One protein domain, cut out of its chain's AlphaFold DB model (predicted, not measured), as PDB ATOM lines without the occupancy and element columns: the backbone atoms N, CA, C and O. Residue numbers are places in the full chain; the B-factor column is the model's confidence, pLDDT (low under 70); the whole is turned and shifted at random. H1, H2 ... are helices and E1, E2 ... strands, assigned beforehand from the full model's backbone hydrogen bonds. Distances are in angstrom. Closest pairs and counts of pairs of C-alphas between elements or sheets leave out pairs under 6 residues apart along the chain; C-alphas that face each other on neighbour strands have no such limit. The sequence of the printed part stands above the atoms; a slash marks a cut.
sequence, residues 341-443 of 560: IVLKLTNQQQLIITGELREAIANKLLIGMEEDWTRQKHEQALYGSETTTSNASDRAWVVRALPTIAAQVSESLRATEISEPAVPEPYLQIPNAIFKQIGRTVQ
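This is residues 341 to 443 of the 560 residues of the protein "Alpha/beta hydrolase family protein" of Aspergillus parasiticus (strain ATCC 56775 / NRRL 5862 / SRRC 143 / SU-1) (UniProt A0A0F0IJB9). A strongly twisted, curled sheet of five strands makes the body, with H4 packed across one face and the shorter H2 on the opposite face, over E3. H3 sits at the far turn between E3 and E4, and H1 lies off the sheet, near H2. The printed part has 103 residues, with four named helices and five named strands in the order E1 H1 E2 H2 E3 H3 E4 H4 E5. The mixed sheet has the order E1 E2 E3 E4 E5, where only E3 and E4 are antiparallel, and the class is mixed, helices and strands. The whole is compact, with a radius of gyration of the C-alphas of 13.7 A and spans of 38 by 33 by 20 A.

The edge strand E1, residues 341 to 343, is parallel to E2, residues 365 to 368, with N 341 and O 365 2.8 A apart. E2 is parallel to E3, residues 397 to 402, with N 366 and O 397 at 2.7 A. E3 is antiparallel to E4, residues 412 to 417, with N 417 and O 400 at 3.2 A. E4 is parallel to the other edge strand E5, residues 439 to 443, with N 414 and O 440 at 2.8 A. The pairing of E3 is staggered: 397 to 400 pair with E2, 401 to 402 with E4. H1, residues 355 to 361, is not on the sheet. H2, residues 375 to 383, is on it at a height of 9.7 A, slantwise to the strands at 40 degrees to E3 on the local plane; the closest C-alphas of H2 and E3, those of Arg 375 and Arg 400, are 6.0 A apart. H1 and H2 are close but not clearly touching, with C-alphas 358 and 382 closest at 6.3 A, at a steep tilt of 54 degrees, opposite ways. H3, residues 405 to 409, only grazes the sheet. H4, residues 425 to 436, is on the opposite face from H2; its closest C-alpha to E2 is Tyr 427, 6.3 A from Leu 365. E1, H1, E2; E2, H2, E3; and E4, H4, E5 are strand-helix-strand units, parallel neighbour strands joined through a helix, with right-handed crossovers. Every O i to N i+4 pair is within hydrogen-bond range in H1 and H2, against 6 of 8 in H4 and 0 of 1 in H3, where 2 of 2 O i to N i+3 pairs are.

E1 begins at C-alpha 341 (144.097, 150.607, 180.506). E3 measures 16.4 A, E4 15.8 A, H4 16.0 A and E5 13.5 A, ending at C-alpha 443 (149.354, 157.353, 162.666).

The C-alphas farthest apart, of Ser 390 and Val 409, are 41.8 A apart. The printed part has no cut. The links E1 to H1 and H2 to E3 are long. Mean pLDDT of the printed part is 72.1, with residues 341 to 360 among those under 70.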
ATOM      1  N   ILE A 341     144.811 149.645 179.652       58.19
ATOM      2  CA  ILE A 341     144.097 150.607 180.506       58.19
ATOM      3  C   ILE A 341     143.927 151.902 179.707       58.19
ATOM      4  O   ILE A 341     144.890 152.400 179.131       58.19
ATOM      5  N   VAL A 342     142.713 152.451 179.661       55.75
ATOM      6  CA  VAL A 342     142.437 153.771 179.072       55.75
ATOM      7  C   VAL A 342     142.349 154.782 180.209       55.75
ATOM      8  O   VAL A 342     141.528 154.603 181.109       55.75
ATOM      9  N   LEU A 343     143.189 155.818 180.189       56.06
ATOM     10  CA  LEU A 343     143.106 156.923 181.143       56.06
ATOM     11  C   LEU A 343     142.576 158.172 180.438       56.06
ATOM     12  O   LEU A 343     142.969 158.504 179.321       56.06
ATOM     13  N   LYS A 344     141.638 158.829 181.119       53.59
ATOM     14  CA  LYS A 344     141.228 160.201 180.848       53.59
ATOM     15  C   LYS A 344     141.249 160.946 182.175       53.59
ATOM     16  O   LYS A 344     140.267 160.935 182.918       53.59
ATOM     17  N   LEU A 345     142.385 161.543 182.492       50.84
ATOM     18  CA  LEU A 345     142.575 162.408 183.644       50.84
ATOM     19  C   LEU A 345     142.005 163.789 183.312       50.84
ATOM     20  O   LEU A 345     142.298 164.381 182.277       50.84
ATOM     21  N   THR A 346     141.142 164.307 184.181       45.62
ATOM     22  CA  THR A 346     140.718 165.711 184.107       45.62
ATOM     23  C   THR A 346     141.700 166.579 184.895       45.62
ATOM     24  O   THR A 346     142.333 166.093 185.832       45.62
ATOM     25  N   ASN A 347     141.816 167.873 184.569       42.78
ATOM     26  CA  ASN A 347     142.772 168.798 185.207       42.78
ATOM     27  C   ASN A 347     142.708 168.857 186.747       42.78
ATOM     28  O   ASN A 347     143.673 169.263 187.379       42.78
ATOM     29  N   GLN A 348     141.611 168.421 187.375       40.28
ATOM     30  CA  GLN A 348     141.486 168.358 188.838       40.28
ATOM     31  C   GLN A 348     141.959 167.031 189.465       40.28
ATOM     32  O   GLN A 348     141.977 166.908 190.685       40.28
ATOM     33  N   GLN A 349     142.356 166.039 188.662       46.03
ATOM     34  CA  GLN A 349     142.747 164.688 189.099       46.03
ATOM     35  C   GLN A 349     144.223 164.358 188.821       46.03
ATOM     36  O   GLN A 349     144.630 163.204 188.936       46.03
ATOM     37  N   GLN A 350     145.042 165.374 188.528       48.31
ATOM     38  CA  GLN A 350     146.487 165.261 188.270       48.31
ATOM     39  C   GLN A 350     147.290 164.640 189.444       48.31
ATOM     40  O   GLN A 350     148.472 164.346 189.291       48.31
ATOM     41  N   LEU A 351     146.662 164.408 190.608       40.94
ATOM     42  CA  LEU A 351     147.310 163.988 191.857       40.94
ATOM     43  C   LEU A 351     147.256 162.483 192.192       40.94
ATOM     44  O   LEU A 351     147.743 162.104 193.255       40.94
ATOM     45  N   ILE A 352     146.684 161.611 191.351       50.81
ATOM     46  CA  ILE A 352     146.540 160.173 191.682       50.81
ATOM     47  C   ILE A 352     147.336 159.287 190.715       50.81
ATOM     48  O   ILE A 352     146.806 158.375 190.087       50.81
ATOM     49  N   ILE A 353     148.641 159.533 190.608       56.06
ATOM     50  CA  ILE A 353     149.588 158.496 190.183       56.06
ATOM     51  C   ILE A 353     150.273 157.995 191.453       56.06
ATOM     52  O   ILE A 353     151.291 158.520 191.895       56.06
ATOM     53  N   THR A 354     149.648 157.017 192.102       57.94
ATOM     54  CA  THR A 354     150.210 156.362 193.287       57.94
ATOM     55  C   THR A 354     151.211 155.282 192.868       57.94
ATOM     56  O   THR A 354     151.168 154.772 191.745       57.94
ATOM     57  N   GLY A 355     152.105 154.884 193.782       57.75
ATOM     58  CA  GLY A 355     152.981 153.723 193.563       57.75
ATOM     59  C   GLY A 355     152.194 152.448 193.227       57.75
ATOM     60  O   GLY A 355     152.615 151.668 192.378       57.75
ATOM     61  N   GLU A 356     150.994 152.303 193.791       60.06
ATOM     62  CA  GLU A 356     150.078 151.190 193.515       60.06
ATOM     63  C   GLU A 356     149.584 151.171 192.060       60.06
ATOM     64  O   GLU A 356     149.510 150.103 191.450       60.06
ATOM     65  N   LEU A 357     149.285 152.336 191.465       66.19
ATOM     66  CA  LEU A 357     148.914 152.417 190.049       66.19
ATOM     67  C   LEU A 357     150.094 152.002 189.163       66.19
ATOM     68  O   LEU A 357     149.902 151.218 188.237       66.19
ATOM     69  N   ARG A 358     151.312 152.471 189.470       67.50
ATOM     70  CA  ARG A 358     152.539 152.120 188.731       67.50
ATOM     71  C   ARG A 358     152.753 150.604 188.687       67.50
ATOM     72  O   ARG A 358     152.982 150.055 187.610       67.50
ATOM     73  N   GLU A 359     152.648 149.934 189.832       67.50
ATOM     74  CA  GLU A 359     152.763 148.473 189.920       67.50
ATOM     75  C   GLU A 359     151.623 147.767 189.180       67.50
ATOM     76  O   GLU A 359     151.836 146.771 188.485       67.50
ATOM     77  N   ALA A 360     150.406 148.308 189.264       65.19
ATOM     78  CA  ALA A 360     149.247 147.736 188.597       65.19
ATOM     79  C   ALA A 360     149.314 147.829 187.065       65.19
ATOM     80  O   ALA A 360     148.689 146.992 186.405       65.19
ATOM     81  N   ILE A 361     150.029 148.807 186.494       71.00
ATOM     82  CA  ILE A 361     150.111 149.038 185.039       71.00
ATOM     83  C   ILE A 361     151.416 148.556 184.386       71.00
ATOM     84  O   ILE A 361     151.533 148.603 183.163       71.00
ATOM     85  N   ALA A 362     152.383 148.073 185.169       74.50
ATOM     86  CA  ALA A 362     153.659 147.570 184.659       74.50
ATOM     87  C   ALA A 362     153.468 146.462 183.604       74.50
ATOM     88  O   ALA A 362     152.679 145.534 183.804       74.50
ATOM     89  N   ASN A 363     154.198 146.554 182.486       74.25
ATOM     90  CA  ASN A 363     154.101 145.658 181.328       74.25
ATOM     91  C   ASN A 363     152.700 145.602 180.675       74.25
ATOM     92  O   ASN A 363     152.344 144.593 180.069       74.25
ATOM     93  N   LYS A 364     151.895 146.666 180.793       74.75
ATOM     94  CA  LYS A 364     150.565 146.793 180.163       74.75
ATOM     95  C   LYS A 364     150.523 147.978 179.208       74.75
ATOM     96  O   LYS A 364     151.377 148.856 179.272       74.75
ATOM     97  N   LEU A 365     149.515 148.028 178.343       76.00
ATOM     98  CA  LEU A 365     149.242 149.197 177.512       76.00
ATOM     99  C   LEU A 365     148.475 150.258 178.309       76.00
ATOM    100  O   LEU A 365     147.466 149.963 178.942       76.00
ATOM    101  N   LEU A 366     148.912 151.504 178.216       77.88
ATOM    102  CA  LEU A 366     148.200 152.687 178.655       77.88
ATOM    103  C   LEU A 366     147.801 153.512 177.429       77.88
ATOM    104  O   LEU A 366     148.650 153.869 176.618       77.88
ATOM    105  N   ILE A 367     146.518 153.840 177.304       78.12
ATOM    106  CA  ILE A 367     145.998 154.719 176.257       78.12
ATOM    107  C   ILE A 367     145.650 156.064 176.899       78.12
ATOM    108  O   ILE A 367     144.676 156.138 177.645       78.12
ATOM    109  N   GLY A 368     146.449 157.094 176.615       77.12
ATOM    110  CA  GLY A 368     146.216 158.470 177.068       77.12
ATOM    111  C   GLY A 368     145.360 159.239 176.065       77.12
ATOM    112  O   GLY A 368     145.644 159.221 174.861       77.12
ATOM    113  N   MET A 369     144.304 159.886 176.549       75.06
ATOM    114  CA  MET A 369     143.309 160.607 175.742       75.06
ATOM    115  C   MET A 369     143.257 162.110 176.032       75.06
ATOM    116  O   MET A 369     142.356 162.808 175.566       75.06
ATOM    117  N   GLU A 370     144.193 162.601 176.827       71.69
ATOM    118  CA  GLU A 370     144.272 163.974 177.286       71.69
ATOM    119  C   GLU A 370     144.899 164.875 176.214       71.69
ATOM    120  O   GLU A 370     145.933 164.567 175.608       71.69
ATOM    121  N   GLU A 371     144.257 166.017 175.971       67.38
ATOM    122  CA  GLU A 371     144.699 166.982 174.962       67.38
ATOM    123  C   GLU A 371     146.003 167.685 175.370       67.38
ATOM    124  O   GLU A 371     146.800 168.028 174.504       67.38
ATOM    125  N   ASP A 372     146.259 167.835 176.669       69.44
ATOM    126  CA  ASP A 372     147.366 168.587 177.274       69.44
ATOM    127  C   ASP A 372     148.548 167.714 177.751       69.44
ATOM    128  O   ASP A 372     149.579 168.232 178.211       69.44
ATOM    129  N   TRP A 373     148.433 166.385 177.626       75.94
ATOM    130  CA  TRP A 373     149.493 165.447 177.994       75.94
ATOM    131  C   TRP A 373     150.113 164.765 176.783       75.94
ATOM    132  O   TRP A 373     149.473 164.018 176.044       75.94
ATOM    133  N   THR A 374     151.421 164.949 176.637       82.19
ATOM    134  CA  THR A 374     152.241 164.165 175.718       82.19
ATOM    135  C   THR A 374     152.492 162.766 176.276       82.19
ATOM    136  O   THR A 374     152.318 162.505 177.475       82.19
ATOM    137  N   ARG A 375     152.954 161.846 175.425       84.12
ATOM    138  CA  ARG A 375     153.449 160.546 175.885       84.12
ATOM    139  C   ARG A 375     154.565 160.703 176.927       84.12
ATOM    140  O   ARG A 375     154.525 160.040 177.959       84.12
ATOM    141  N   GLN A 376     155.510 161.617 176.704       83.75
ATOM    142  CA  GLN A 376     156.629 161.860 177.621       83.75
ATOM    143  C   GLN A 376     156.145 162.337 178.992       83.75
ATOM    144  O   GLN A 376     156.656 161.881 180.008       83.75
ATOM    145  N   LYS A 377     155.116 163.194 179.054       80.25
ATOM    146  CA  LYS A 377     154.517 163.618 180.331       80.25
ATOM    147  C   LYS A 377     153.911 162.451 181.107       80.25
ATOM    148  O   LYS A 377     154.114 162.366 182.315       80.25
ATOM    149  N   HIS A 378     153.215 161.542 180.424       79.31
ATOM    150  CA  HIS A 378     152.700 160.323 181.050       79.31
ATOM    151  C   HIS A 378     153.837 159.474 181.614       79.31
ATOM    152  O   HIS A 378     153.787 159.069 182.768       79.31
ATOM    153  N   GLU A 379     154.888 159.236 180.831       83.81
ATOM    154  CA  GLU A 379     156.045 158.442 181.260       83.81
ATOM    155  C   GLU A 379     156.808 159.113 182.411       83.81
ATOM    156  O   GLU A 379     157.170 158.449 183.381       83.81
ATOM    157  N   GLN A 380     156.975 160.436 182.366       82.44
ATOM    158  CA  GLN A 380     157.604 161.227 183.420       82.44
ATOM    159  C   GLN A 380     156.791 161.189 184.716       82.44
ATOM    160  O   GLN A 380     157.360 160.996 185.789       82.44
ATOM    161  N   ALA A 381     155.469 161.328 184.641       77.75
ATOM    162  CA  ALA A 381     154.612 161.267 185.818       77.75
ATOM    163  C   ALA A 381     154.536 159.842 186.390       77.75
ATOM    164  O   ALA A 381     154.565 159.646 187.604       77.75
ATOM    165  N   LEU A 382     154.504 158.831 185.516       76.81
ATOM    166  CA  LEU A 382     154.430 157.431 185.910       76.81
ATOM    167  C   LEU A 382     155.745 156.894 186.436       76.81
ATOM    168  O   LEU A 382     155.683 156.155 187.402       76.81
ATOM    169  N   TYR A 383     156.899 157.228 185.854       80.75
ATOM    170  CA  TYR A 383     158.196 156.579 186.111       80.75
ATOM    171  C   TYR A 383     159.334 157.549 186.465       80.75
ATOM    172  O   TYR A 383     160.434 157.101 186.785       80.75
ATOM    173  N   GLY A 384     159.099 158.864 186.434       79.81
ATOM    174  CA  GLY A 384     160.118 159.889 186.696       79.81
ATOM    175  C   GLY A 384     161.144 160.067 185.571       79.81
ATOM    176  O   GLY A 384     162.122 160.788 185.755       79.81
ATOM    177  N   SER A 385     160.960 159.388 184.436       82.31
ATOM    178  CA  SER A 385     161.823 159.471 183.250       82.31
ATOM    179  C   SER A 385     161.092 158.953 182.012       82.31
ATOM    180  O   SER A 385     160.254 158.057 182.122       82.31
ATOM    181  N   GLU A 386     161.468 159.448 180.836       83.50
ATOM    182  CA  GLU A 386     160.988 158.941 179.544       83.50
ATOM    183  C   GLU A 386     161.378 157.472 179.315       83.50
ATOM    184  O   GLU A 386     162.382 156.974 179.846       83.50
ATOM    185  N   THR A 387     160.568 156.762 178.530       81.94
ATOM    186  CA  THR A 387     160.825 155.365 178.173       81.94
ATOM    187  C   THR A 387     161.754 155.283 176.967       81.94
ATOM    188  O   THR A 387     161.435 155.751 175.877       81.94
ATOM    189  N   THR A 388     162.888 154.617 177.145       82.12
ATOM    190  CA  THR A 388     163.895 154.316 176.127       82.12
ATOM    191  C   THR A 388     163.988 152.806 175.907       82.12
ATOM    192  O   THR A 388     163.488 152.005 176.698       82.12
ATOM    193  N   THR A 389     164.689 152.377 174.856       76.94
ATOM    194  CA  THR A 389     164.959 150.948 174.607       76.94
ATOM    195  C   THR A 389     165.675 150.250 175.768       76.94
ATOM    196  O   THR A 389     165.516 149.045 175.934       76.94
ATOM    197  N   SER A 390     166.433 150.985 176.589       76.62
ATOM    198  CA  SER A 390     167.205 150.436 177.708       76.62
ATOM    199  C   SER A 390     166.433 150.343 179.027       76.62
ATOM    200  O   SER A 390     166.900 149.664 179.935       76.62
ATOM    201  N   ASN A 391     165.297 151.037 179.169       79.88
ATOM    202  CA  ASN A 391     164.527 151.089 180.421       79.88
ATOM    203  C   ASN A 391     163.055 150.656 180.265       79.88
ATOM    204  O   ASN A 391     162.287 150.780 181.216       79.88
ATOM    205  N   ALA A 392     162.666 150.163 179.083       75.31
ATOM    206  CA  ALA A 392     161.297 149.752 178.771       75.31
ATOM    207  C   ALA A 392     160.840 148.485 179.517       75.31
ATOM    208  O   ALA A 392     159.637 148.265 179.658       75.31
ATOM    209  N   SER A 393     161.771 147.654 179.995       73.12
ATOM    210  CA  SER A 393     161.442 146.484 180.813       73.12
ATOM    211  C   SER A 393     160.742 146.919 182.102       73.12
ATOM    212  O   SER A 393     161.243 147.794 182.805       73.12
ATOM    213  N   ASP A 394     159.596 146.310 182.405       75.88
ATOM    214  CA  ASP A 394     158.766 146.586 183.588       75.88
ATOM    215  C   ASP A 394     158.043 147.943 183.595       75.88
ATOM    216  O   ASP A 394     157.453 148.343 184.603       75.88
ATOM    217  N   ARG A 395     157.989 148.625 182.442       83.25
ATOM    218  CA  ARG A 395     157.179 149.834 182.235       83.25
ATOM    219  C   ARG A 395     155.894 149.546 181.465       83.25
ATOM    220  O   ARG A 395     155.755 148.533 180.783       83.25
ATOM    221  N   ALA A 396     154.924 150.440 181.599       78.69
ATOM    222  CA  ALA A 396     153.737 150.467 180.762       78.69
ATOM    223  C   ALA A 396     154.084 151.028 179.379       78.69
ATOM    224  O   ALA A 396     154.842 151.992 179.257       78.69
ATOM    225  N   TRP A 397     153.477 150.460 178.343       83.31
ATOM    226  CA  TRP A 397     153.523 150.994 176.989       83.31
ATOM    227  C   TRP A 397     152.496 152.107 176.861       83.31
ATOM    228  O   TRP A 397     151.308 151.835 176.964       83.31
ATOM    229  N   VAL A 398     152.919 153.349 176.641       82.69
ATOM    230  CA  VAL A 398     151.998 154.490 176.552       82.69
ATOM    231  C   VAL A 398     151.710 154.833 175.090       82.69
ATOM    232  O   VAL A 398     152.628 155.074 174.311       82.69
ATOM    233  N   VAL A 399     150.430 154.895 174.721       82.56
ATOM    234  CA  VAL A 399     149.952 155.333 173.403       82.56
ATOM    235  C   VAL A 399     149.032 156.534 173.573       82.56
ATOM    236  O   VAL A 399     147.989 156.434 174.218       82.56
ATOM    237  N   ARG A 400     149.374 157.658 172.938       83.75
ATOM    238  CA  ARG A 400     148.503 158.836 172.887       83.75
ATOM    239  C   ARG A 400     147.473 158.695 171.768       83.75
ATOM    240  O   ARG A 400     147.784 158.276 170.648       83.75
ATOM    241  N   ALA A 401     146.230 159.016 172.094       79.75
ATOM    242  CA  ALA A 401     145.045 158.632 171.352       79.75
ATOM    243  C   ALA A 401     143.953 159.695 171.492       79.75
ATOM    244  O   ALA A 401     143.246 159.721 172.494       79.75
ATOM    245  N   LEU A 402     143.762 160.529 170.473       77.56
ATOM    246  CA  LEU A 402     142.812 161.643 170.550       77.56
ATOM    247  C   LEU A 402     141.639 161.404 169.588       77.56
ATOM    248  O   LEU A 402     141.752 161.731 168.403       77.56
ATOM    249  N   PRO A 403     140.540 160.759 170.032       74.44
ATOM    250  CA  PRO A 403     139.308 160.721 169.260       74.44
ATOM    251  C   PRO A 403     138.566 162.055 169.363       74.44
ATOM    252  O   PRO A 403     138.775 162.855 170.270       74.44
ATOM    253  N   THR A 404     137.644 162.259 168.435       78.38
ATOM    254  CA  THR A 404     136.805 163.455 168.352       78.38
ATOM    255  C   THR A 404     135.385 163.134 168.815       78.38
ATOM    256  O   THR A 404     134.985 161.968 168.842       78.38
ATOM    257  N   ILE A 405     134.579 164.159 169.103       76.56
ATOM    258  CA  ILE A 405     133.150 163.985 169.423       76.56
ATOM    259  C   ILE A 405     132.370 163.259 168.311       76.56
ATOM    260  O   ILE A 405     131.371 162.598 168.586       76.56
ATOM    261  N   ALA A 406     132.871 163.274 167.068       76.06
ATOM    262  CA  ALA A 406     132.297 162.519 165.954       76.06
ATOM    263  C   ALA A 406     132.340 160.987 166.152       76.06
ATOM    264  O   ALA A 406     131.712 160.253 165.388       76.06
ATOM    265  N   ALA A 407     133.008 160.487 167.199       75.19
ATOM    266  CA  ALA A 407     132.934 159.089 167.621       75.19
ATOM    267  C   ALA A 407     131.499 158.639 167.934       75.19
ATOM    268  O   ALA A 407     131.174 157.478 167.707       75.19
ATOM    269  N   GLN A 408     130.634 159.554 168.390       70.69
ATOM    270  CA  GLN A 408     129.217 159.278 168.668       70.69
ATOM    271  C   GLN A 408     128.434 158.819 167.432       70.69
ATOM    272  O   GLN A 408     127.401 158.173 167.561       70.69
ATOM    273  N   VAL A 409     128.924 159.153 166.238       74.31
ATOM    274  CA  VAL A 409     128.317 158.778 164.954       74.31
ATOM    275  C   VAL A 409     129.255 157.910 164.111       74.31
ATOM    276  O   VAL A 409     129.091 157.834 162.898       74.31
ATOM    277  N   SER A 410     130.249 157.275 164.743       75.31
ATOM    278  CA  SER A 410     131.260 156.415 164.105       75.31
ATOM    279  C   SER A 410     132.099 157.086 163.003       75.31
ATOM    280  O   SER A 410     132.707 156.402 162.183       75.31
ATOM    281  N   GLU A 411     132.186 158.419 163.001       79.62
ATOM    282  CA  GLU A 411     132.933 159.211 162.008       79.62
ATOM    283  C   GLU A 411     134.135 159.933 162.640       79.62
ATOM    284  O   GLU A 411     134.606 160.959 162.143       79.62
ATOM    285  N   SER A 412     134.662 159.425 163.760       79.69
ATOM    286  CA  SER A 412     135.849 160.025 164.369       79.69
ATOM    287  C   SER A 412     137.090 159.778 163.517       79.69
ATOM    288  O   SER A 412     137.424 158.638 163.194       79.69
ATOM    289  N   LEU A 413     137.861 160.832 163.253       69.94
ATOM    290  CA  LEU A 413     139.248 160.679 162.828       69.94
ATOM    291  C   LEU A 413     140.140 160.637 164.068       69.94
ATOM    292  O   LEU A 413     140.160 161.578 164.857       69.94
ATOM    293  N   ARG A 414     140.860 159.536 164.251       69.19
ATOM    294  CA  ARG A 414     141.810 159.347 165.347       69.19
ATOM    295  C   ARG A 414     143.227 159.614 164.864       69.19
ATOM    296  O   ARG A 414     143.671 158.958 163.926       69.19
ATOM    297  N   ALA A 415     143.962 160.446 165.596       70.00
ATOM    298  CA  ALA A 415     145.421 160.467 165.555       70.00
ATOM    299  C   ALA A 415     145.981 159.516 166.626       70.00
ATOM    300  O   ALA A 415     145.577 159.581 167.788       70.00
ATOM    301  N   THR A 416     146.874 158.611 166.226       76.62
ATOM    302  CA  THR A 416     147.710 157.822 167.144       76.62
ATOM    303  C   THR A 416     149.141 158.291 167.005       76.62
ATOM    304  O   THR A 416     149.658 158.325 165.889       76.62
ATOM    305  N   GLU A 417     149.768 158.633 168.121       79.38
ATOM    306  CA  GLU A 417     151.161 159.063 168.122       79.38
ATOM    307  C   GLU A 417     152.094 157.900 167.741       79.38
ATOM    308  O   GLU A 417     151.982 156.799 168.286       79.38
ATOM    309  N   ILE A 418     153.014 158.145 166.803       78.56
ATOM    310  CA  ILE A 418     154.117 157.228 166.492       78.56
ATOM    311  C   ILE A 418     155.105 157.271 167.662       78.56
ATOM    312  O   ILE A 418     155.658 158.321 167.983       78.56
ATOM    313  N   SER A 419     155.301 156.124 168.306       77.06
ATOM    314  CA  SER A 419     156.109 155.981 169.519       77.06
ATOM    315  C   SER A 419     157.548 155.569 169.207       77.06
ATOM    316  O   SER A 419     157.768 154.650 168.421       77.06
ATOM    317  N   GLU A 420     158.511 156.170 169.909       75.12
ATOM    318  CA  GLU A 420     159.896 155.694 170.020       75.12
ATOM    319  C   GLU A 420     160.254 155.446 171.501       75.12
ATOM    320  O   GLU A 420     160.167 156.382 172.299       75.12
ATOM    321  N   PRO A 421     160.614 154.215 171.922       77.81
ATOM    322  CA  PRO A 421     160.647 152.984 171.129       77.81
ATOM    323  C   PRO A 421     159.266 152.583 170.591       77.81
ATOM    324  O   PRO A 421     158.229 152.924 171.168       77.81
ATOM    325  N   ALA A 422     159.266 151.859 169.470       81.06
ATOM    326  CA  ALA A 422     158.044 151.367 168.850       81.06
ATOM    327  C   ALA A 422     157.287 150.459 169.824       81.06
ATOM    328  O   ALA A 422     157.864 149.548 170.424       81.06
ATOM    329  N   VAL A 423     155.986 150.712 169.974       80.62
ATOM    330  CA  VAL A 423     155.121 149.863 170.793       80.62
ATOM    331  C   VAL A 423     155.036 148.479 170.137       80.62
ATOM    332  O   VAL A 423     154.840 148.407 168.923       80.62
ATOM    333  N   PRO A 424     155.164 147.376 170.896       79.06
ATOM    334  CA  PRO A 424     155.063 146.039 170.330       79.06
ATOM    335  C   PRO A 424     153.726 145.814 169.618       79.06
ATOM    336  O   PRO A 424     152.670 146.221 170.104       79.06
ATOM    337  N   GLU A 425     153.771 145.093 168.497       73.69
ATOM    338  CA  GLU A 425     152.613 144.852 167.627       73.69
ATOM    339  C   GLU A 425     151.361 144.328 168.367       73.69
ATOM    340  O   GLU A 425     150.278 144.873 168.139       73.69
ATOM    341  N   PRO A 426     151.453 143.373 169.322       70.62
ATOM    342  CA  PRO A 426     150.278 142.913 170.070       70.62
ATOM    343  C   PRO A 426     149.570 144.027 170.852       70.62
ATOM    344  O   PRO A 426     148.347 144.014 170.978       70.62
ATOM    345  N   TYR A 427     150.317 145.017 171.349       71.06
ATOM    346  CA  TYR A 427     149.745 146.160 172.057       71.06
ATOM    347  C   TYR A 427     149.181 147.207 171.101       71.06
ATOM    348  O   TYR A 427     148.175 147.823 171.430       71.06
ATOM    349  N   LEU A 428     149.759 147.388 169.909       72.06
ATOM    350  CA  LEU A 428     149.222 148.303 168.891       72.06
ATOM    351  C   LEU A 428     147.902 147.814 168.282       72.06
ATOM    352  O   LEU A 428     147.065 148.630 167.883       72.06
ATOM    353  N   GLN A 429     147.668 146.502 168.243       67.69
ATOM    354  CA  GLN A 429     146.423 145.933 167.720       67.69
ATOM    355  C   GLN A 429     145.196 146.288 168.567       67.69
ATOM    356  O   GLN A 429     144.116 146.481 168.013       67.69
ATOM    357  N   ILE A 430     145.354 146.436 169.884       68.62
ATOM    358  CA  ILE A 430     144.263 146.752 170.817       68.62
ATOM    359  C   ILE A 430     143.629 148.124 170.527       68.62
ATOM    360  O   ILE A 430     142.427 148.165 170.255       68.62
ATOM    361  N   PRO A 431     144.371 149.254 170.525       68.62
ATOM    362  CA  PRO A 431     143.796 150.540 170.175       68.62
ATOM    363  C   PRO A 431     143.290 150.510 168.730       68.62
ATOM    364  O   PRO A 431     142.179 150.955 168.468       68.62
ATOM    365  N   ASN A 432     144.012 149.907 167.787       69.31
ATOM    366  CA  ASN A 432     143.508 149.812 166.416       69.31
ATOM    367  C   ASN A 432     142.145 149.099 166.340       69.31
ATOM    368  O   ASN A 432     141.261 149.564 165.624       69.31
ATOM    369  N   ALA A 433     141.935 148.025 167.104       67.56
ATOM    370  CA  ALA A 433     140.667 147.304 167.160       67.56
ATOM    371  C   ALA A 433     139.548 148.123 167.820       67.56
ATOM    372  O   ALA A 433     138.451 148.188 167.266       67.56
ATOM    373  N   ILE A 434     139.826 148.778 168.955       70.75
ATOM    374  CA  ILE A 434     138.860 149.630 169.670       70.75
ATOM    375  C   ILE A 434     138.432 150.798 168.777       70.75
ATOM    376  O   ILE A 434     137.249 151.031 168.541       70.75
ATOM    377  N   PHE A 435     139.403 151.528 168.234       71.44
ATOM    378  CA  PHE A 435     139.135 152.790 167.557       71.44
ATOM    379  C   PHE A 435     138.630 152.622 166.122       71.44
ATOM    380  O   PHE A 435     137.935 153.504 165.623       71.44
ATOM    381  N   LYS A 436     138.875 151.468 165.486       72.06
ATOM    382  CA  LYS A 436     138.252 151.108 164.202       72.06
ATOM    383  C   LYS A 436     136.727 150.977 164.293       72.06
ATOM    384  O   LYS A 436     136.061 151.100 163.270       72.06
ATOM    385  N   GLN A 437     136.164 150.745 165.482       66.62
ATOM    386  CA  GLN A 437     134.708 150.685 165.664       66.62
ATOM    387  C   GLN A 437     134.047 152.072 165.665       66.62
ATOM    388  O   GLN A 437     132.877 152.193 165.312       66.62
ATOM    389  N   ILE A 438     134.792 153.119 166.032       69.62
ATOM    390  CA  ILE A 438     134.267 154.488 166.190       69.62
ATOM    391  C   ILE A 438     134.777 155.468 165.120       69.62
ATOM    392  O   ILE A 438     134.475 156.662 165.180       69.62
ATOM    393  N   GLY A 439     135.545 154.977 164.142       72.69
ATOM    394  CA  GLY A 439     135.954 155.734 162.962       72.69
ATOM    395  C   GLY A 439     137.276 155.266 162.346       72.69
ATOM    396  O   GLY A 439     137.635 154.087 162.399       72.69
ATOM    397  N   ARG A 440     138.009 156.186 161.705       75.94
ATOM    398  CA  ARG A 440     139.282 155.893 161.021       75.94
ATOM    399  C   ARG A 440     140.477 156.264 161.888       75.94
ATOM    400  O   ARG A 440     140.491 157.310 162.527       75.94
ATOM    401  N   THR A 441     141.515 155.433 161.841       74.88
ATOM    402  CA  THR A 441     142.771 155.665 162.565       74.88
ATOM    403  C   THR A 441     143.870 156.082 161.600       74.88
ATOM    404  O   THR A 441     144.080 155.421 160.584       74.88
ATOM    405  N   VAL A 442     144.582 157.156 161.935       80.94
ATOM    406  CA  VAL A 442     145.817 157.580 161.275       80.94
ATOM    407  C   VAL A 442     146.953 157.607 162.291       80.94
ATOM    408  O   VAL A 442     146.752 157.974 163.451       80.94
ATOM    409  N   GLN A 443     148.143 157.184 161.869       83.00
ATOM    410  CA  GLN A 443     149.354 157.353 162.666       83.00
ATOM    411  C   GLN A 443     150.009 158.686 162.330       83.00
ATOM    412  O   GLN A 443     150.062 159.085 161.166       83.00
TER     413      GLN A 443